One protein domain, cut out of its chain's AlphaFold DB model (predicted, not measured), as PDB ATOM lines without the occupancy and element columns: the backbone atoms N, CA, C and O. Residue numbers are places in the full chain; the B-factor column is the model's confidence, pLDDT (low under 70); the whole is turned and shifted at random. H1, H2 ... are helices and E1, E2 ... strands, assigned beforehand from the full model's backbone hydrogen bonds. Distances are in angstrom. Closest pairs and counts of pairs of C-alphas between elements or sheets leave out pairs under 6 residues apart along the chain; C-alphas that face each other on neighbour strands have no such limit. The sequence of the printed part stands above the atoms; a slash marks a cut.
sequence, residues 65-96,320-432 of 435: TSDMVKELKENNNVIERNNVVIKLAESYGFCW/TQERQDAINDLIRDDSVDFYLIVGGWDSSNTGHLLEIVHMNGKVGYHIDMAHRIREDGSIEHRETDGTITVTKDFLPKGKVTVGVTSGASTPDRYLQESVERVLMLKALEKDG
ATOM      1  N   THR A  65      26.405  -8.466 -56.275       94.75
ATOM      2  CA  THR A  65      27.777  -8.720 -55.802       94.75
ATOM      3  C   THR A  65      28.525  -7.439 -55.425       94.75
ATOM      4  O   THR A  65      28.063  -6.324 -55.659       94.75
ATOM      5  N   SER A  66      29.675  -7.608 -54.772       95.88
ATOM      6  CA  SER A  66      30.491  -6.518 -54.246       95.88
ATOM      7  C   SER A  66      31.981  -6.820 -54.411       95.88
ATOM      8  O   SER A  66      32.467  -7.874 -53.989       95.88
ATOM      9  N   ASP A  67      32.719  -5.847 -54.948       96.50
ATOM     10  CA  ASP A  67      34.181  -5.904 -55.032       96.50
ATOM     11  C   ASP A  67      34.832  -5.801 -53.645       96.50
ATOM     12  O   ASP A  67      35.803  -6.502 -53.366       96.50
ATOM     13  N   MET A  68      34.273  -4.986 -52.741       97.25
ATOM     14  CA  MET A  68      34.781  -4.866 -51.367       97.25
ATOM     15  C   MET A  68      34.652  -6.183 -50.594       97.25
ATOM     16  O   MET A  68      35.563  -6.575 -49.870       97.25
ATOM     17  N   VAL A  69      33.527  -6.879 -50.742       96.31
ATOM     18  CA  VAL A  69      33.299  -8.182 -50.110       96.31
ATOM     19  C   VAL A  69      34.252  -9.238 -50.675       96.31
ATOM     20  O   VAL A  69      34.769 -10.072 -49.929       96.31
ATOM     21  N   LYS A  70      34.532  -9.186 -51.982       96.31
ATOM     22  CA  LYS A  70      35.549 -10.033 -52.611       96.31
ATOM     23  C   LYS A  70      36.943  -9.764 -52.033       96.31
ATOM     24  O   LYS A  70      37.620 -10.708 -51.637       96.31
ATOM     25  N   GLU A  71      37.342  -8.501 -51.917       97.75
ATOM     26  CA  GLU A  71      38.616  -8.105 -51.304       97.75
ATOM     27  C   GLU A  71      38.713  -8.543 -49.837       97.75
ATOM     28  O   GLU A  71      39.743  -9.071 -49.424       97.75
ATOM     29  N   LEU A  72      37.641  -8.384 -49.051       97.50
ATOM     30  CA  LEU A  72      37.566  -8.883 -47.675       97.50
ATOM     31  C   LEU A  72      37.885 -10.380 -47.620       97.50
ATOM     32  O   LEU A  72      38.780 -10.777 -46.879       97.50
ATOM     33  N   LYS A  73      37.227 -11.201 -48.449       95.69
ATOM     34  CA  LYS A  73      37.488 -12.649 -48.535       95.69
ATOM     35  C   LYS A  73      38.941 -12.966 -48.904       95.69
ATOM     36  O   LYS A  73      39.545 -13.851 -48.305       95.69
ATOM     37  N   GLU A  74      39.515 -12.238 -49.862       97.69
ATOM     38  CA  GLU A  74      40.915 -12.407 -50.285       97.69
ATOM     39  C   GLU A  74      41.923 -12.043 -49.176       97.69
ATOM     40  O   GLU A  74      43.043 -12.554 -49.170       97.69
ATOM     41  N   ASN A  75      41.515 -11.222 -48.204       97.50
ATOM     42  CA  ASN A  75      42.334 -10.769 -47.078       97.50
ATOM     43  C   ASN A  75      41.915 -11.403 -45.735       97.50
ATOM     44  O   ASN A  75      42.028 -10.777 -44.682       97.50
ATOM     45  N   ASN A  76      41.452 -12.660 -45.749       97.25
ATOM     46  CA  ASN A  76      41.007 -13.399 -44.553       97.25
ATOM     47  C   ASN A  76      39.921 -12.654 -43.759       97.25
ATOM     48  O   ASN A  76      39.994 -12.545 -42.537       97.25
ATOM     49  N   ASN A  77      38.938 -12.108 -44.474       98.06
ATOM     50  CA  ASN A  77      37.810 -11.350 -43.939       98.06
ATOM     51  C   ASN A  77      38.194 -10.054 -43.204       98.06
ATOM     52  O   ASN A  77      37.401  -9.542 -42.413       98.06
ATOM     53  N   VAL A  78      39.372  -9.479 -43.484       98.25
ATOM     54  CA  VAL A  78      39.831  -8.229 -42.861       98.25
ATOM     55  C   VAL A  78      40.374  -7.243 -43.895       98.25
ATOM     56  O   VAL A  78      41.230  -7.590 -44.699       98.25
ATOM     57  N   ILE A  79      39.939  -5.983 -43.830       98.12
ATOM     58  CA  ILE A  79      40.570  -4.861 -44.551       98.12
ATOM     59  C   ILE A  79      40.749  -3.662 -43.618       98.12
ATOM     60  O   ILE A  79      40.030  -3.523 -42.631       98.12
ATOM     61  N   GLU A  80      41.678  -2.764 -43.943       97.50
ATOM     62  CA  GLU A  80      41.875  -1.507 -43.212       97.50
ATOM     63  C   GLU A  80      41.875  -0.306 -44.166       97.50
ATOM     64  O   GLU A  80      42.656  -0.257 -45.118       97.50
ATOM     65  N   ARG A  81      41.000   0.678 -43.914       95.62
ATOM     66  CA  ARG A  81      40.862   1.917 -44.703       95.62
ATOM     67  C   ARG A  81      40.449   3.078 -43.807       95.62
ATOM     68  O   ARG A  81      39.613   2.898 -42.938       95.62
ATOM     69  N   ASN A  82      40.983   4.280 -44.024       91.56
ATOM     70  CA  ASN A  82      40.568   5.501 -43.308       91.56
ATOM     71  C   ASN A  82      40.535   5.365 -41.767       91.56
ATOM     72  O   ASN A  82      39.616   5.864 -41.130       91.56
ATOM     73  N   ASN A  83      41.526   4.694 -41.160       92.81
ATOM     74  CA  ASN A  83      41.547   4.350 -39.723       92.81
ATOM     75  C   ASN A  83      40.380   3.449 -39.264       92.81
ATOM     76  O   ASN A  83      40.036   3.428 -38.085       92.81
ATOM     77  N   VAL A  84      39.790   2.684 -40.176       97.75
ATOM     78  CA  VAL A  84      38.749   1.693 -39.903       97.75
ATOM     79  C   VAL A  84      39.272   0.321 -40.284       97.75
ATOM     80  O   VAL A  84      39.618   0.092 -41.441       97.75
ATOM     81  N   VAL A  85      39.310  -0.593 -39.323       98.44
ATOM     82  CA  VAL A  85      39.501  -2.023 -39.568       98.44
ATOM     83  C   VAL A  85      38.121  -2.643 -39.713       98.44
ATOM     84  O   VAL A  85      37.316  -2.582 -38.791       98.44
ATOM     85  N   ILE A  86      37.833  -3.233 -40.864       98.62
ATOM     86  CA  ILE A  86      36.597  -3.978 -41.096       98.62
ATOM     87  C   ILE A  86      36.904  -5.456 -40.916       98.62
ATOM     88  O   ILE A  86      37.829  -5.961 -41.549       98.62
ATOM     89  N   LYS A  87      36.121  -6.137 -40.078       98.69
ATOM     90  CA  LYS A  87      36.172  -7.588 -39.881       98.69
ATOM     91  C   LYS A  87      34.837  -8.193 -40.283       98.69
ATOM     92  O   LYS A  87      33.832  -7.965 -39.619       98.69
ATOM     93  N   LEU A  88      34.820  -8.927 -41.382       98.69
ATOM     94  CA  LEU A  88      33.624  -9.577 -41.900       98.69
ATOM     95  C   LEU A  88      33.419 -10.928 -41.199       98.69
ATOM     96  O   LEU A  88      34.369 -11.679 -41.006       98.69
ATOM     97  N   ALA A  89      32.188 -11.245 -40.805       98.31
ATOM     98  CA  ALA A  89      31.854 -12.578 -40.305       98.31
ATOM     99  C   ALA A  89      32.118 -13.649 -41.384       98.31
ATOM    100  O   ALA A  89      31.973 -13.376 -42.569       98.31
ATOM    101  N   GLU A  90      32.433 -14.887 -40.995       97.50
ATOM    102  CA  GLU A  90      32.682 -15.986 -41.953       97.50
ATOM    103  C   GLU A  90      31.450 -16.348 -42.809       97.50
ATOM    104  O   GLU A  90      31.580 -16.833 -43.932       97.50
ATOM    105  N   SER A  91      30.241 -16.087 -42.302       97.12
ATOM    106  CA  SER A  91      28.978 -16.290 -43.016       97.12
ATOM    107  C   SER A  91      28.116 -15.029 -42.960       97.12
ATOM    108  O   SER A  91      27.923 -14.432 -41.898       97.12
ATOM    109  N   TYR A  92      27.614 -14.614 -44.123       96.75
ATOM    110  CA  TYR A  92      26.854 -13.384 -44.359       96.75
ATOM    111  C   TYR A  92      26.131 -13.469 -45.714       96.75
ATOM    112  O   TYR A  92      26.228 -14.468 -46.428       96.75
ATOM    113  N   GLY A  93      25.399 -12.417 -46.076       96.00
ATOM    114  CA  GLY A  93      24.888 -12.205 -47.430       96.00
ATOM    115  C   GLY A  93      23.666 -13.058 -47.760       96.00
ATOM    116  O   GLY A  93      23.038 -13.631 -46.866       96.00
ATOM    117  N   PHE A  94      23.341 -13.197 -49.044       97.12
ATOM    118  CA  PHE A  94      22.281 -14.096 -49.502       97.12
ATOM    119  C   PHE A  94      22.545 -15.551 -49.104       97.12
ATOM    120  O   PHE A  94      23.640 -16.082 -49.272       97.12
ATOM    121  N   CYS A  95      21.516 -16.231 -48.597       97.06
ATOM    122  CA  CYS A  95      21.533 -17.690 -48.545       97.06
ATOM    123  C   CYS A  95      21.025 -18.286 -49.862       97.06
ATOM    124  O   CYS A  95      20.283 -17.643 -50.604       97.06
ATOM    125  N   TRP A  96      21.332 -19.561 -50.106       96.06
ATOM    126  CA  TRP A  96      20.893 -20.261 -51.317       96.06
ATOM    127  C   TRP A  96      19.373 -20.210 -51.548       96.06
ATOM    128  O   TRP A  96      18.910 -20.065 -52.677       96.06
ATOM    129  N   THR A 320      20.909 -20.186 -41.479       95.00
ATOM    130  CA  THR A 320      20.677 -19.469 -40.222       95.00
ATOM    131  C   THR A 320      21.694 -19.902 -39.183       95.00
ATOM    132  O   THR A 320      22.293 -19.046 -38.539       95.00
ATOM    133  N   GLN A 321      21.933 -21.207 -39.059       93.81
ATOM    134  CA  GLN A 321      22.939 -21.712 -38.137       93.81
ATOM    135  C   GLN A 321      24.334 -21.155 -38.463       93.81
ATOM    136  O   GLN A 321      24.974 -20.600 -37.581       93.81
ATOM    137  N   GLU A 322      24.790 -21.260 -39.710       96.69
ATOM    138  CA  GLU A 322      26.123 -20.806 -40.128       96.69
ATOM    139  C   GLU A 322      26.361 -19.326 -39.799       96.69
ATOM    140  O   GLU A 322      27.454 -18.955 -39.382       96.69
ATOM    141  N   ARG A 323      25.335 -18.475 -39.941       97.31
ATOM    142  CA  ARG A 323      25.425 -17.047 -39.592       97.31
ATOM    143  C   ARG A 323      25.462 -16.817 -38.087       97.31
ATOM    144  O   ARG A 323      26.204 -15.947 -37.639       97.31
ATOM    145  N   GLN A 324      24.683 -17.577 -37.315       97.44
ATOM    146  CA  GLN A 324      24.731 -17.526 -35.849       97.44
ATOM    147  C   GLN A 324      26.099 -17.994 -35.329       97.44
ATOM    148  O   GLN A 324      26.670 -17.359 -34.448       97.44
ATOM    149  N   ASP A 325      26.654 -19.060 -35.905       97.38
ATOM    150  CA  ASP A 325      27.987 -19.567 -35.570       97.38
ATOM    151  C   ASP A 325      29.061 -18.518 -35.938       97.38
ATOM    152  O   ASP A 325      29.884 -18.153 -35.099       97.38
ATOM    153  N   ALA A 326      28.980 -17.925 -37.135       97.81
ATOM    154  CA  ALA A 326      29.926 -16.907 -37.593       97.81
ATOM    155  C   ALA A 326      29.908 -15.617 -36.754       97.81
ATOM    156  O   ALA A 326      30.970 -15.065 -36.464       97.81
ATOM    157  N   ILE A 327      28.731 -15.121 -36.347       97.88
ATOM    158  CA  ILE A 327      28.663 -13.937 -35.476       97.88
ATOM    159  C   ILE A 327      29.154 -14.261 -34.060       97.88
ATOM    160  O   ILE A 327      29.840 -13.438 -33.464       97.88
ATOM    161  N   ASN A 328      28.886 -15.466 -33.542       97.19
ATOM    162  CA  ASN A 328      29.423 -15.914 -32.255       97.19
ATOM    163  C   ASN A 328      30.954 -15.981 -32.263       97.19
ATOM    164  O   ASN A 328      31.583 -15.599 -31.278       97.19
ATOM    165  N   ASP A 329      31.559 -16.443 -33.357       97.44
ATOM    166  CA  ASP A 329      33.015 -16.463 -33.499       97.44
ATOM    167  C   ASP A 329      33.593 -15.047 -33.630       97.44
ATOM    168  O   ASP A 329      34.569 -14.731 -32.949       97.44
ATOM    169  N   LEU A 330      32.957 -14.167 -34.414       97.69
ATOM    170  CA  LEU A 330      33.380 -12.767 -34.553       97.69
ATOM    171  C   LEU A 330      33.303 -12.004 -33.219       97.69
ATOM    172  O   LEU A 330      34.186 -11.204 -32.920       97.69
ATOM    173  N   ILE A 331      32.289 -12.285 -32.393       96.94
ATOM    174  CA  ILE A 331      32.077 -11.643 -31.084       96.94
ATOM    175  C   ILE A 331      33.194 -11.933 -30.071       96.94
ATOM    176  O   ILE A 331      33.410 -11.145 -29.145       96.94
ATOM    177  N   ARG A 332      33.915 -13.048 -30.234       95.81
ATOM    178  CA  ARG A 332      35.031 -13.432 -29.350       95.81
ATOM    179  C   ARG A 332      36.253 -12.532 -29.505       95.81
ATOM    180  O   ARG A 332      37.156 -12.596 -28.676       95.81
ATOM    181  N   ASP A 333      36.302 -11.722 -30.556       94.44
ATOM    182  CA  ASP A 333      37.376 -10.770 -30.774       94.44
ATOM    183  C   ASP A 333      37.112  -9.461 -30.013       94.44
ATOM    184  O   ASP A 333      36.358  -8.587 -30.446       94.44
ATOM    185  N   ASP A 334      37.777  -9.302 -28.868       93.62
ATOM    186  CA  ASP A 334      37.659  -8.111 -28.022       93.62
ATOM    187  C   ASP A 334      38.240  -6.831 -28.646       93.62
ATOM    188  O   ASP A 334      38.068  -5.755 -28.078       93.62
ATOM    189  N   SER A 335      38.907  -6.913 -29.804       94.75
ATOM    190  CA  SER A 335      39.366  -5.719 -30.526       94.75
ATOM    191  C   SER A 335      38.264  -5.014 -31.316       94.75
ATOM    192  O   SER A 335      38.513  -3.921 -31.817       94.75
ATOM    193  N   VAL A 336      37.079  -5.621 -31.459       98.12
ATOM    194  CA  VAL A 336      35.935  -5.034 -32.172       98.12
ATOM    195  C   VAL A 336      35.206  -4.029 -31.277       98.12
ATOM    196  O   VAL A 336      34.687  -4.394 -30.223       98.12
ATOM    197  N   ASP A 337      35.113  -2.777 -31.732       98.00
ATOM    198  CA  ASP A 337      34.472  -1.684 -30.993       98.00
ATOM    199  C   ASP A 337      32.940  -1.762 -31.056       98.00
ATOM    200  O   ASP A 337      32.254  -1.533 -30.061       98.00
ATOM    201  N   PHE A 338      32.391  -2.095 -32.228       98.38
ATOM    202  CA  PHE A 338      30.961  -2.335 -32.421       98.38
ATOM    203  C   PHE A 338      30.696  -3.242 -33.626       98.38
ATOM    204  O   PHE A 338      31.558  -3.443 -34.487       98.38
ATOM    205  N   TYR A 339      29.472  -3.760 -33.693       98.75
ATOM    206  CA  TYR A 339      29.007  -4.652 -34.747       98.75
ATOM    207  C   TYR A 339      27.978  -3.937 -35.623       98.75
ATOM    208  O   TYR A 339      27.018  -3.364 -35.117       98.75
ATOM    209  N   LEU A 340      28.156  -3.984 -36.938       98.75
ATOM    210  CA  LEU A 340      27.196  -3.509 -37.925       98.75
ATOM    211  C   LEU A 340      26.504  -4.717 -38.564       98.75
ATOM    212  O   LEU A 340      27.147  -5.540 -39.221       98.75
ATOM    213  N   ILE A 341      25.192  -4.820 -38.367       98.75
ATOM    214  CA  ILE A 341      24.353  -5.908 -38.868       98.75
ATOM    215  C   ILE A 341      23.438  -5.334 -39.952       98.75
ATOM    216  O   ILE A 341      22.556  -4.527 -39.665       98.75
ATOM    217  N   VAL A 342      23.620  -5.751 -41.205       98.69
ATOM    218  CA  VAL A 342      22.852  -5.195 -42.335       98.69
ATOM    219  C   VAL A 342      21.744  -6.151 -42.787       98.69
ATOM    220  O   VAL A 342      22.000  -7.311 -43.127       98.69
ATOM    221  N   GLY A 343      20.504  -5.674 -42.850       98.00
ATOM    222  CA  GLY A 343      19.366  -6.401 -43.419       98.00
ATOM    223  C   GLY A 343      18.011  -5.806 -43.056       98.00
ATOM    224  O   GLY A 343      17.896  -5.039 -42.110       98.00
ATOM    225  N   GLY A 344      16.961  -6.157 -43.804       97.06
ATOM    226  CA  GLY A 344      15.627  -5.565 -43.626       97.06
ATOM    227  C   GLY A 344      15.069  -5.698 -42.201       97.06
ATOM    228  O   GLY A 344      15.357  -6.669 -41.500       97.06
ATOM    229  N   TRP A 345      14.242  -4.738 -41.777       95.69
ATOM    230  CA  TRP A 345      13.678  -4.682 -40.418       95.69
ATOM    231  C   TRP A 345      12.851  -5.901 -40.024       95.69
ATOM    232  O   TRP A 345      12.927  -6.348 -38.879       95.69
ATOM    233  N   ASP A 346      12.122  -6.459 -40.983       92.81
ATOM    234  CA  ASP A 346      11.246  -7.612 -40.771       92.81
ATOM    235  C   ASP A 346      11.992  -8.954 -40.886       92.81
ATOM    236  O   ASP A 346      11.433 -10.026 -40.658       92.81
ATOM    237  N   SER A 347      13.299  -8.927 -41.180       94.88
ATOM    238  CA  SER A 347      14.121 -10.131 -41.289       94.88
ATOM    239  C   SER A 347      14.411 -10.731 -39.912       94.88
ATOM    240  O   SER A 347      15.315 -10.284 -39.200       94.88
ATOM    241  N   SER A 348      13.692 -11.802 -39.549       93.12
ATOM    242  CA  SER A 348      13.906 -12.488 -38.265       93.12
ATOM    243  C   SER A 348      15.347 -12.975 -38.099       93.12
ATOM    244  O   SER A 348      15.916 -12.806 -37.028       93.12
ATOM    245  N   ASN A 349      15.969 -13.505 -39.162       94.56
ATOM    246  CA  ASN A 349      17.374 -13.916 -39.127       94.56
ATOM    247  C   ASN A 349      18.294 -12.747 -38.746       94.56
ATOM    248  O   ASN A 349      19.184 -12.924 -37.928       94.56
ATOM    249  N   THR A 350      18.081 -11.562 -39.328       97.31
ATOM    250  CA  THR A 350      18.901 -10.370 -39.043       97.31
ATOM    251  C   THR A 350      18.711  -9.897 -37.603       97.31
ATOM    252  O   THR A 350      19.695  -9.622 -36.921       97.31
ATOM    253  N   GLY A 351      17.467  -9.894 -37.112       96.44
ATOM    254  CA  GLY A 351      17.166  -9.560 -35.719       96.44
ATOM    255  C   GLY A 351      17.879 -10.477 -34.719       96.44
ATOM    256  O   GLY A 351      18.475  -9.983 -33.768       96.44
ATOM    257  N   HIS A 352      17.919 -11.790 -34.968       96.06
ATOM    258  CA  HIS A 352      18.635 -12.722 -34.089       96.06
ATOM    259  C   HIS A 352      20.158 -12.503 -34.081       96.06
ATOM    260  O   HIS A 352      20.790 -12.720 -33.052       96.06
ATOM    261  N   LEU A 353      20.766 -12.036 -35.181       98.06
ATOM    262  CA  LEU A 353      22.193 -11.680 -35.176       98.06
ATOM    263  C   LEU A 353      22.472 -10.507 -34.223       98.06
ATOM    264  O   LEU A 353      23.456 -10.547 -33.489       98.06
ATOM    265  N   LEU A 354      21.587  -9.505 -34.182       98.06
ATOM    266  CA  LEU A 354      21.668  -8.412 -33.207       98.06
ATOM    267  C   LEU A 354      21.453  -8.914 -31.771       98.06
ATOM    268  O   LEU A 354      22.199  -8.535 -30.869       98.06
ATOM    269  N   GLU A 355      20.460  -9.783 -31.554       96.62
ATOM    270  CA  GLU A 355      20.199 -10.383 -30.239       96.62
ATOM    271  C   GLU A 355      21.445 -11.096 -29.694       96.62
ATOM    272  O   GLU A 355      21.807 -10.873 -28.540       96.62
ATOM    273  N   ILE A 356      22.154 -11.865 -30.530       96.88
ATOM    274  CA  ILE A 356      23.399 -12.548 -30.142       96.88
ATOM    275  C   ILE A 356      24.481 -11.541 -29.720       96.88
ATOM    276  O   ILE A 356      25.140 -11.746 -28.699       96.88
ATOM    277  N   VAL A 357      24.647 -10.435 -30.454       98.00
ATOM    278  CA  VAL A 357      25.596  -9.361 -30.095       98.00
ATOM    279  C   VAL A 357      25.263  -8.778 -28.716       98.00
ATOM    280  O   VAL A 357      26.135  -8.710 -27.845       98.00
ATOM    281  N   HIS A 358      23.997  -8.427 -28.474       96.75
ATOM    282  CA  HIS A 358      23.561  -7.821 -27.209       96.75
ATOM    283  C   HIS A 358      23.614  -8.801 -26.027       96.75
ATOM    284  O   HIS A 358      24.013  -8.414 -24.928       96.75
ATOM    285  N   MET A 359      23.276 -10.077 -26.238       95.12
ATOM    286  CA  MET A 359      23.380 -11.126 -25.212       95.12
ATOM    287  C   MET A 359      24.817 -11.323 -24.712       95.12
ATOM    288  O   MET A 359      25.013 -11.724 -23.566       95.12
ATOM    289  N   ASN A 360      25.813 -11.000 -25.540       96.50
ATOM    290  CA  ASN A 360      27.231 -11.040 -25.186       96.50
ATOM    291  C   ASN A 360      27.772  -9.690 -24.672       96.50
ATOM    292  O   ASN A 360      28.983  -9.517 -24.536       96.50
ATOM    293  N   GLY A 361      26.894  -8.720 -24.382       96.50
ATOM    294  CA  GLY A 361      27.273  -7.417 -23.830       96.50
ATOM    295  C   GLY A 361      28.061  -6.528 -24.796       96.50
ATOM    296  O   GLY A 361      28.756  -5.615 -24.352       96.50
ATOM    297  N   LYS A 362      27.988  -6.803 -26.104       97.56
ATOM    298  CA  LYS A 362      28.639  -6.012 -27.151       97.56
ATOM    299  C   LYS A 362      27.657  -4.999 -27.753       97.56
ATOM    300  O   LYS A 362      26.443  -5.181 -27.687       97.56
ATOM    301  N   VAL A 363      28.190  -3.937 -28.356       97.62
ATOM    302  CA  VAL A 363      27.396  -2.890 -29.022       97.62
ATOM    303  C   VAL A 363      27.115  -3.297 -30.465       97.62
ATOM    304  O   VAL A 363      28.057  -3.496 -31.231       97.62
ATOM    305  N   GLY A 364      25.842  -3.410 -30.845       98.12
ATOM    306  CA  GLY A 364      25.421  -3.736 -32.206       98.12
ATOM    307  C   GLY A 364      24.478  -2.689 -32.792       98.12
ATOM    308  O   GLY A 364      23.660  -2.122 -32.079       98.12
ATOM    309  N   TYR A 365      24.570  -2.465 -34.101       98.62
ATOM    310  CA  TYR A 365      23.648  -1.622 -34.857       98.62
ATOM    311  C   TYR A 365      23.056  -2.423 -36.014       98.62
ATOM    312  O   TYR A 365      23.765  -2.790 -36.955       98.62
ATOM    313  N   HIS A 366      21.751  -2.691 -35.958       98.69
ATOM    314  CA  HIS A 366      21.004  -3.274 -37.074       98.69
ATOM    315  C   HIS A 366      20.511  -2.148 -37.984       98.69
ATOM    316  O   HIS A 366      19.742  -1.303 -37.534       98.69
ATOM    317  N   ILE A 367      20.926  -2.143 -39.254       98.62
ATOM    318  CA  ILE A 367      20.428  -1.221 -40.288       98.62
ATOM    319  C   ILE A 367      19.799  -1.965 -41.472       98.62
ATOM    320  O   ILE A 367      20.287  -3.021 -41.865       98.62
ATOM    321  N   ASP A 368      18.743  -1.413 -42.075       97.75
ATOM    322  CA  ASP A 368      18.131  -1.976 -43.288       97.75
ATOM    323  C   ASP A 368      18.907  -1.639 -44.563       97.75
ATOM    324  O   ASP A 368      18.986  -2.476 -45.461       97.75
ATOM    325  N   MET A 369      19.469  -0.432 -44.636       97.31
ATOM    326  CA  MET A 369      20.167   0.121 -45.794       97.31
ATOM    327  C   MET A 369      21.216   1.161 -45.370       97.31
ATOM    328  O   MET A 369      21.120   1.780 -44.311       97.31
ATOM    329  N   ALA A 370      22.170   1.441 -46.258       98.00
ATOM    330  CA  ALA A 370      23.294   2.346 -46.004       98.00
ATOM    331  C   ALA A 370      22.895   3.776 -45.580       98.00
ATOM    332  O   ALA A 370      23.566   4.391 -44.754       98.00
ATOM    333  N   HIS A 371      21.780   4.309 -46.097       97.19
ATOM    334  CA  HIS A 371      21.323   5.679 -45.802       97.19
ATOM    335  C   HIS A 371      20.945   5.911 -44.327       97.19
ATOM    336  O   HIS A 371      20.755   7.055 -43.912       97.19
ATOM    337  N   ARG A 372      20.844   4.843 -43.526       98.19
ATOM    338  CA  ARG A 372      20.658   4.921 -42.074       98.19
ATOM    339  C   ARG A 372      21.867   5.472 -41.334       98.19
ATOM    340  O   ARG A 372      21.703   6.023 -40.250       98.19
ATOM    341  N   ILE A 373      23.054   5.358 -41.925       98.31
ATOM    342  CA  ILE A 373      24.278   5.993 -41.444       98.31
ATOM    343  C   ILE A 373      24.336   7.388 -42.071       98.31
ATOM    344  O   ILE A 373      24.587   7.543 -43.274       98.31
ATOM    345  N   ARG A 374      24.038   8.409 -41.269       96.69
ATOM    346  CA  ARG A 374      23.837   9.793 -41.713       96.69
ATOM    347  C   ARG A 374      25.135  10.593 -41.638       96.69
ATOM    348  O   ARG A 374      26.046  10.263 -40.891       96.69
ATOM    349  N   GLU A 375      25.211  11.652 -42.441       93.56
ATOM    350  CA  GLU A 375      26.410  12.502 -42.564       93.56
ATOM    351  C   GLU A 375      26.712  13.302 -41.293       93.56
ATOM    352  O   GLU A 375      27.852  13.689 -41.067       93.56
ATOM    353  N   ASP A 376      25.705  13.504 -40.442       93.00
ATOM    354  CA  ASP A 376      25.818  14.176 -39.146       93.00
ATOM    355  C   ASP A 376      26.408  13.283 -38.038       93.00
ATOM    356  O   ASP A 376      26.358  13.648 -36.867       93.00
ATOM    357  N   GLY A 377      26.926  12.099 -38.385       93.62
ATOM    358  CA  GLY A 377      27.494  11.154 -37.426       93.62
ATOM    359  C   GLY A 377      26.450  10.385 -36.614       93.62
ATOM    360  O   GLY A 377      26.816   9.710 -35.652       93.62
ATOM    361  N   SER A 378      25.165  10.461 -36.977       97.31
ATOM    362  CA  SER A 378      24.114   9.636 -36.378       97.31
ATOM    363  C   SER A 378      23.826   8.363 -37.180       97.31
ATOM    364  O   SER A 378      24.011   8.301 -38.398       97.31
ATOM    365  N   ILE A 379      23.353   7.331 -36.482       98.62
ATOM    366  CA  ILE A 379      22.892   6.070 -37.064       98.62
ATOM    367  C   ILE A 379      21.466   5.784 -36.604       98.62
ATOM    368  O   ILE A 379      21.175   5.793 -35.408       98.62
ATOM    369  N   GLU A 380      20.566   5.554 -37.554       98.62
ATOM    370  CA  GLU A 380      19.201   5.096 -37.291       98.62
ATOM    371  C   GLU A 380      19.145   3.573 -37.375       98.62
ATOM    372  O   GLU A 380      19.395   2.996 -38.429       98.62
ATOM    373  N   HIS A 381      18.843   2.905 -36.271       98.56
ATOM    374  CA  HIS A 381      18.983   1.457 -36.168       98.56
ATOM    375  C   HIS A 381      17.830   0.829 -35.390       98.56
ATOM    376  O   HIS A 381      17.067   1.518 -34.710       98.56
ATOM    377  N   ARG A 382      17.670  -0.484 -35.556       98.06
ATOM    378  CA  ARG A 382      16.626  -1.275 -34.903       98.06
ATOM    379  C   ARG A 382      17.174  -1.962 -33.657       98.06
ATOM    380  O   ARG A 382      18.197  -2.630 -33.731       98.06
ATOM    381  N   GLU A 383      16.437  -1.878 -32.559       97.31
ATOM    382  CA  GLU A 383      16.717  -2.576 -31.304       97.31
ATOM    383  C   GLU A 383      16.174  -4.017 -31.305       97.31
ATOM    384  O   GLU A 383      15.379  -4.423 -32.161       97.31
ATOM    385  N   THR A 384      16.568  -4.819 -30.313       94.25
ATOM    386  CA  THR A 384      16.128  -6.225 -30.191       94.25
ATOM    387  C   THR A 384      14.621  -6.363 -29.953       94.25
ATOM    388  O   THR A 384      14.007  -7.324 -30.417       94.25
ATOM    389  N   ASP A 385      13.989  -5.374 -29.316       92.06
ATOM    390  CA  ASP A 385      12.531  -5.310 -29.150       92.06
ATOM    391  C   ASP A 385      11.784  -4.861 -30.423       92.06
ATOM    392  O   ASP A 385      10.556  -4.952 -30.497       92.06
ATOM    393  N   GLY A 386      12.527  -4.441 -31.451       93.44
ATOM    394  CA  GLY A 386      12.023  -3.971 -32.734       93.44
ATOM    395  C   GLY A 386      11.733  -2.482 -32.825       93.44
ATOM    396  O   GLY A 386      11.278  -2.034 -33.878       93.44
ATOM    397  N   THR A 387      12.008  -1.709 -31.775       96.69
ATOM    398  CA  THR A 387      11.950  -0.249 -31.851       96.69
ATOM    399  C   THR A 387      13.046   0.286 -32.773       96.69
ATOM    400  O   THR A 387      14.146  -0.257 -32.835       96.69
ATOM    401  N   ILE A 388      12.732   1.338 -33.532       98.00
ATOM    402  CA  ILE A 388      13.719   2.067 -34.335       98.00
ATOM    403  C   ILE A 388      14.154   3.286 -33.533       98.00
ATOM    404  O   ILE A 388      13.314   4.079 -33.100       98.00
ATOM    405  N   THR A 389      15.458   3.436 -33.343       97.88
ATOM    406  CA  THR A 389      16.060   4.524 -32.575       97.88
ATOM    407  C   THR A 389      17.190   5.183 -33.360       97.88
ATOM    408  O   THR A 389      17.606   4.703 -34.413       97.88
ATOM    409  N   VAL A 390      17.677   6.318 -32.862       98.56
ATOM    410  CA  VAL A 390      18.804   7.044 -33.449       98.56
ATOM    411  C   VAL A 390      19.883   7.221 -32.394       98.56
ATOM    412  O   VAL A 390      19.662   7.888 -31.382       98.56
ATOM    413  N   THR A 391      21.069   6.685 -32.664       98.31
ATOM    414  CA  THR A 391      22.264   6.931 -31.857       98.31
ATOM    415  C   THR A 391      23.082   8.032 -32.515       98.31
ATOM    416  O   THR A 391      23.451   7.931 -33.684       98.31
ATOM    417  N   LYS A 392      23.350   9.105 -31.772       96.62
ATOM    418  CA  LYS A 392      24.275  10.166 -32.190       96.62
ATOM    419  C   LYS A 392      25.703   9.782 -31.834       96.62
ATOM    420  O   LYS A 392      25.897   9.046 -30.871       96.62
ATOM    421  N   ASP A 393      26.663  10.299 -32.593       93.19
ATOM    422  CA  ASP A 393      28.095  10.123 -32.337       93.19
ATOM    423  C   ASP A 393      28.481   8.642 -32.169       93.19
ATOM    424  O   ASP A 393      29.258   8.270 -31.292       93.19
ATOM    425  N   PHE A 394      27.889   7.770 -32.996       95.75
ATOM    426  CA  PHE A 394      28.011   6.316 -32.833       95.75
ATOM    427  C   PHE A 394      29.416   5.786 -33.148       95.75
ATOM    428  O   PHE A 394      29.760   4.678 -32.735       95.75
ATOM    429  N   LEU A 395      30.214   6.558 -33.896       94.25
ATOM    430  CA  LEU A 395      31.588   6.227 -34.255       94.25
ATOM    431  C   LEU A 395      32.562   6.734 -33.177       94.25
ATOM    432  O   LEU A 395      32.677   7.947 -32.991       94.25
ATOM    433  N   PRO A 396      33.323   5.845 -32.509       91.56
ATOM    434  CA  PRO A 396      34.376   6.241 -31.570       91.56
ATOM    435  C   PRO A 396      35.444   7.098 -32.252       91.56
ATOM    436  O   PRO A 396      35.711   6.876 -33.425       91.56
ATOM    437  N   LYS A 397      36.115   8.021 -31.549       88.38
ATOM    438  CA  LYS A 397      37.224   8.821 -32.119       88.38
ATOM    439  C   LYS A 397      38.464   7.969 -32.407       88.38
ATOM    440  O   LYS A 397      38.752   7.018 -31.687       88.38
ATOM    441  N   GLY A 398      39.250   8.359 -33.412       89.81
ATOM    442  CA  GLY A 398      40.507   7.673 -33.751       89.81
ATOM    443  C   GLY A 398      40.312   6.377 -34.549       89.81
ATOM    444  O   GLY A 398      39.368   6.274 -35.337       89.81
ATOM    445  N   LYS A 399      41.241   5.419 -34.401       94.81
ATOM    446  CA  LYS A 399      41.167   4.121 -35.094       94.81
ATOM    447  C   LYS A 399      40.043   3.277 -34.501       94.81
ATOM    448  O   LYS A 399      39.972   3.154 -33.286       94.81
ATOM    449  N   VAL A 400      39.210   2.704 -35.365       97.06
ATOM    450  CA  VAL A 400      38.052   1.886 -34.987       97.06
ATOM    451  C   VAL A 400      38.103   0.536 -35.695       97.06
ATOM    452  O   VAL A 400      38.513   0.453 -36.853       97.06
ATOM    453  N   THR A 401      37.675  -0.518 -35.018       98.56
ATOM    454  CA  THR A 401      37.473  -1.853 -35.573       98.56
ATOM    455  C   THR A 401      35.986  -2.173 -35.565       98.56
ATOM    456  O   THR A 401      35.348  -2.177 -34.515       98.56
ATOM    457  N   VAL A 402      35.433  -2.473 -36.734       98.62
ATOM    458  CA  VAL A 402      34.009  -2.754 -36.922       98.62
ATOM    459  C   VAL A 402      33.833  -4.207 -37.334       98.62
ATOM    460  O   VAL A 402      34.362  -4.636 -38.360       98.62
ATOM    461  N   GLY A 403      33.068  -4.953 -36.542       98.69
ATOM    462  CA  GLY A 403      32.586  -6.275 -36.914       98.69
ATOM    463  C   GLY A 403      31.396  -6.122 -37.851       98.69
ATOM    464  O   GLY A 403      30.463  -5.390 -37.542       98.69
ATOM    465  N   VAL A 404      31.408  -6.774 -39.003       98.62
ATOM    466  CA  VAL A 404      30.381  -6.610 -40.032       98.62
ATOM    467  C   VAL A 404      29.770  -7.962 -40.359       98.62
ATOM    468  O   VAL A 404      30.472  -8.943 -40.595       98.62
ATOM    469  N   THR A 405      28.444  -8.021 -40.394       98.56
ATOM    470  CA  THR A 405      27.701  -9.179 -40.899       98.56
ATOM    471  C   THR A 405      26.404  -8.722 -41.555       98.56
ATOM    472  O   THR A 405      26.019  -7.549 -41.491       98.56
ATOM    473  N   SER A 406      25.703  -9.644 -42.202       98.00
ATOM    474  CA  SER A 406      24.408  -9.363 -42.797       98.00
ATOM    475  C   SER A 406      23.463 -10.553 -42.733       98.00
ATOM    476  O   SER A 406      23.860 -11.720 -42.658       98.00
ATOM    477  N   GLY A 407      22.168 -10.240 -42.737       96.56
ATOM    478  CA  GLY A 407      21.118 -11.243 -42.775       96.56
ATOM    479  C   GLY A 407      21.116 -12.060 -44.065       96.56
ATOM    480  O   GLY A 407      21.587 -11.614 -45.106       96.56
ATOM    481  N   ALA A 408      20.482 -13.235 -44.015       96.62
ATOM    482  CA  ALA A 408      20.333 -14.145 -45.158       96.62
ATOM    483  C   ALA A 408      19.601 -13.543 -46.378       96.62
ATOM    484  O   ALA A 408      19.612 -14.140 -47.453       96.62
ATOM    485  N   SER A 409      18.935 -12.396 -46.205       96.75
ATOM    486  CA  SER A 409      18.202 -11.655 -47.236       96.75
ATOM    487  C   SER A 409      18.934 -10.405 -47.736       96.75
ATOM    488  O   SER A 409      18.330  -9.599 -48.436       96.75
ATOM    489  N   THR A 410      20.205 -10.208 -47.381       97.69
ATOM    490  CA  THR A 410      20.952  -8.987 -47.713       97.69
ATOM    491  C   THR A 410      21.966  -9.246 -48.830       97.69
ATOM    492  O   THR A 410      22.850 -10.075 -48.637       97.69
ATOM    493  N   PRO A 411      21.884  -8.546 -49.976       97.62
ATOM    494  CA  PRO A 411      22.927  -8.556 -50.999       97.62
ATOM    495  C   PRO A 411      24.286  -8.080 -50.477       97.62
ATOM    496  O   PRO A 411      24.351  -7.163 -49.653       97.62
ATOM    497  N   ASP A 412      25.367  -8.617 -51.040       97.81
ATOM    498  CA  ASP A 412      26.736  -8.194 -50.724       97.81
ATOM    499  C   ASP A 412      26.943  -6.705 -51.048       97.81
ATOM    500  O   ASP A 412      27.602  -5.982 -50.300       97.81
ATOM    501  N   ARG A 413      26.303  -6.211 -52.114       97.69
ATOM    502  CA  ARG A 413      26.305  -4.788 -52.471       97.69
ATOM    503  C   ARG A 413      25.795  -3.878 -51.350       97.69
ATOM    504  O   ARG A 413      26.434  -2.877 -51.044       97.69
ATOM    505  N   TYR A 414      24.683  -4.221 -50.699       97.94
ATOM    506  CA  TYR A 414      24.118  -3.380 -49.631       97.94
ATOM    507  C   TYR A 414      24.973  -3.410 -48.361       97.94
ATOM    508  O   TYR A 414      25.002  -2.436 -47.603       97.94
ATOM    509  N   LEU A 415      25.704  -4.507 -48.142       97.75
ATOM    510  CA  LEU A 415      26.728  -4.578 -47.106       97.75
ATOM    511  C   LEU A 415      27.882  -3.615 -47.409       97.75
ATOM    512  O   LEU A 415      28.242  -2.818 -46.544       97.75
ATOM    513  N   GLN A 416      28.411  -3.642 -48.639       98.12
ATOM    514  CA  GLN A 416      29.458  -2.715 -49.083       98.12
ATOM    515  C   GLN A 416      29.022  -1.259 -48.927       98.12
ATOM    516  O   GLN A 416      29.725  -0.495 -48.274       98.12
ATOM    517  N   GLU A 417      27.860  -0.884 -49.462       98.38
ATOM    518  CA  GLU A 417      27.349   0.492 -49.385       98.38
ATOM    519  C   GLU A 417      27.252   0.972 -47.925       98.38
ATOM    520  O   GLU A 417      27.570   2.118 -47.604       98.38
ATOM    521  N   SER A 418      26.865   0.082 -47.006       98.31
ATOM    522  CA  SER A 418      26.790   0.385 -45.574       98.31
ATOM    523  C   SER A 418      28.170   0.597 -44.945       98.31
ATOM    524  O   SER A 418      28.369   1.543 -44.180       98.31
ATOM    525  N   VAL A 419      29.145  -0.249 -45.290       98.25
ATOM    526  CA  VAL A 419      30.537  -0.101 -44.840       98.25
ATOM    527  C   VAL A 419      31.163   1.175 -45.404       98.25
ATOM    528  O   VAL A 419      31.834   1.906 -44.678       98.25
ATOM    529  N   GLU A 420      30.900   1.508 -46.666       97.94
ATOM    530  CA  GLU A 420      31.381   2.737 -47.303       97.94
ATOM    531  C   GLU A 420      30.906   3.995 -46.573       97.94
ATOM    532  O   GLU A 420      31.680   4.943 -46.438       97.94
ATOM    533  N   ARG A 421      29.687   3.999 -46.017       97.69
ATOM    534  CA  ARG A 421      29.209   5.114 -45.180       97.69
ATOM    535  C   ARG A 421      30.026   5.270 -43.899       97.69
ATOM    536  O   ARG A 421      30.367   6.396 -43.544       97.69
ATOM    537  N   VAL A 422      30.414   4.172 -43.247       97.25
ATOM    538  CA  VAL A 422      31.328   4.219 -42.089       97.25
ATOM    539  C   VAL A 422      32.697   4.778 -42.494       97.25
ATOM    540  O   VAL A 422      33.221   5.680 -41.838       97.25
ATOM    541  N   LEU A 423      33.260   4.286 -43.603       96.75
ATOM    542  CA  LEU A 423      34.555   4.742 -44.124       96.75
ATOM    543  C   LEU A 423      34.542   6.224 -44.525       96.75
ATOM    544  O   LEU A 423      35.544   6.916 -44.333       96.75
ATOM    545  N   MET A 424      33.424   6.701 -45.079       94.69
ATOM    546  CA  MET A 424      33.211   8.097 -45.458       94.69
ATOM    547  C   MET A 424      33.205   9.004 -44.228       94.69
ATOM    548  O   MET A 424      33.953   9.979 -44.195       94.69
ATOM    549  N   LEU A 425      32.419   8.672 -43.196       94.00
ATOM    550  CA  LEU A 425      32.373   9.461 -41.959       94.00
ATOM    551  C   LEU A 425      33.755   9.574 -41.304       94.00
ATOM    552  O   LEU A 425      34.143  10.644 -40.839       94.00
ATOM    553  N   LYS A 426      34.538   8.495 -41.342       92.19
ATOM    554  CA  LYS A 426      35.904   8.483 -40.811       92.19
ATOM    555  C   LYS A 426      36.914   9.274 -41.630       92.19
ATOM    556  O   LYS A 426      37.821   9.876 -41.056       92.19
ATOM    557  N   ALA A 427      36.747   9.333 -42.948       89.50
ATOM    558  CA  ALA A 427      37.523  10.253 -43.774       89.50
ATOM    559  C   ALA A 427      37.206  11.720 -43.428       89.50
ATOM    560  O   ALA A 427      38.123  12.523 -43.279       89.50
ATOM    561  N   LEU A 428      35.929  12.051 -43.212       85.56
ATOM    562  CA  LEU A 428      35.492  13.411 -42.877       85.56
ATOM    563  C   LEU A 428      35.950  13.880 -41.482       85.56
ATOM    564  O   LEU A 428      36.255  15.061 -41.315       85.56
ATOM    565  N   GLU A 429      36.058  12.975 -40.497       77.25
ATOM    566  CA  GLU A 429      36.682  13.266 -39.189       77.25
ATOM    567  C   GLU A 429      38.152  13.689 -39.363       77.25
ATOM    568  O   GLU A 429      38.601  14.669 -38.766       77.25
ATOM    569  N   LYS A 430      38.904  12.985 -40.222       65.12
ATOM    570  CA  LYS A 430      40.322  13.280 -40.491       65.12
ATOM    571  C   LYS A 430      40.523  14.662 -41.120       65.12
ATOM    572  O   LYS A 430      41.512  15.326 -40.815       65.12
ATOM    573  N   ASP A 431      39.584  15.084 -41.958       66.50
ATOM    574  CA  ASP A 431      39.636  16.366 -42.664       66.50
ATOM    575  C   ASP A 431      39.043  17.534 -41.843       66.50
ATOM    576  O   ASP A 431      39.035  18.675 -42.304       66.50
ATOM    577  N   GLY A 432      38.574  17.279 -40.611       61.38
ATOM    578  CA  GLY A 432      38.017  18.297 -39.709       61.38
ATOM    579  C   GLY A 432      36.615  18.788 -40.091       61.38
ATOM    580  O   GLY A 432      36.202  19.857 -39.643       61.38
TER     581      GLY A 432
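What this domain is: This is residues 65 to 96 and 320 to 432 of the 435 residues of the protein "4-hydroxy-3-methylbut-2-enyl diphosphate reductase" of Guillardia theta (strain CCMP2712) (UniProt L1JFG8). A strongly twisted sheet of five strands, E1 E2 E7 E3 E4, makes the core, with H2 and H3 side by side over one face and the long H4 and the short H1 on the other, in three layers, helices on both faces of a sheet. Past the edge strand E4, the small hairpin of E5 and E6 extends the body on that side. The printed part has 145 residues, with four named helices and seven named strands in the order H1 E1 E2 H2 E3 H3 E4 E5 E6 E7 H4. The class is mixed, helices and strands; the five-stranded sheet is mixed, and E5 and E6 are antiparallel. The whole is compact, with a radius of gyration of the C-alphas of 13.8 A and spans of 42 by 36 by 28 A.

Where its parts are: Find C-alpha 67 at (34.181, -5.904, -55.032), where H1 begins; it runs to residue 74. E1 is residues 78 to 81 and E2 residues 84 to 88. Beyond the cut, H2 starts at C-alpha 320 at (20.677, -19.469, -40.222) and runs 16.6 A to residue 331. E3 is residues 338 to 342, H3 is residues 348 to 359, 16.2 A long, and E4 is residues 364 to 367. E5 is residues 379 to 382 and E6 residues 388 to 391. E7, residues 400 to 406, is 19.3 A long. H4, residues 412 to 430, runs 27.4 A to C-alpha 430 at (40.322, 13.280, -40.491).

How they stand to each other: Start with E1 and E2, an antiparallel hairpin with N 81 and O 84 at 2.9 A. E2 and E7 are parallel, with N 85 and O 400 at 2.8 A. E7 and E3 are parallel, with N 340 and O 403 at 2.8 A. E3 and E4 are parallel, with N 365 and O 339 at 2.8 A; E3, H3 and E4 form a strand-helix-strand unit, two parallel neighbour strands with a helix between, with a right-handed crossover. H2 and H3 touch at Gln 324 and Leu 353, their closest C-alphas, 6.4 A apart, at a shallow tilt of 28 degrees, the same way. On the opposite face, H1 and H4 only just touch, with 3 pairs of C-alphas within 8 A, through residues 412 to 416 of H4 alone; Met 68 and Gln 416 have the closest C-alphas, 6.2 A. In the hairpin of E5 and E6, N 379 and O 391 are 2.9 A apart. The closest C-alphas of E4 and E5 are those of Ile 367 and His 381, 5.1 A. In H1, H2, H3 and H4 every O i to N i+4 pair is within hydrogen-bond range.

The domain as a whole: The C-alphas of Trp 96 and Gly 432, the two farthest apart, are 43.8 A apart. Residues 97 to 319 are not printed; C-alphas 96 and 320 are 11.1 A apart across the cut. The link from E4 to E5, 11 residues, is long. The mean pLDDT of the printed part is 95.8; look for values under 70 at residues 430 to 432.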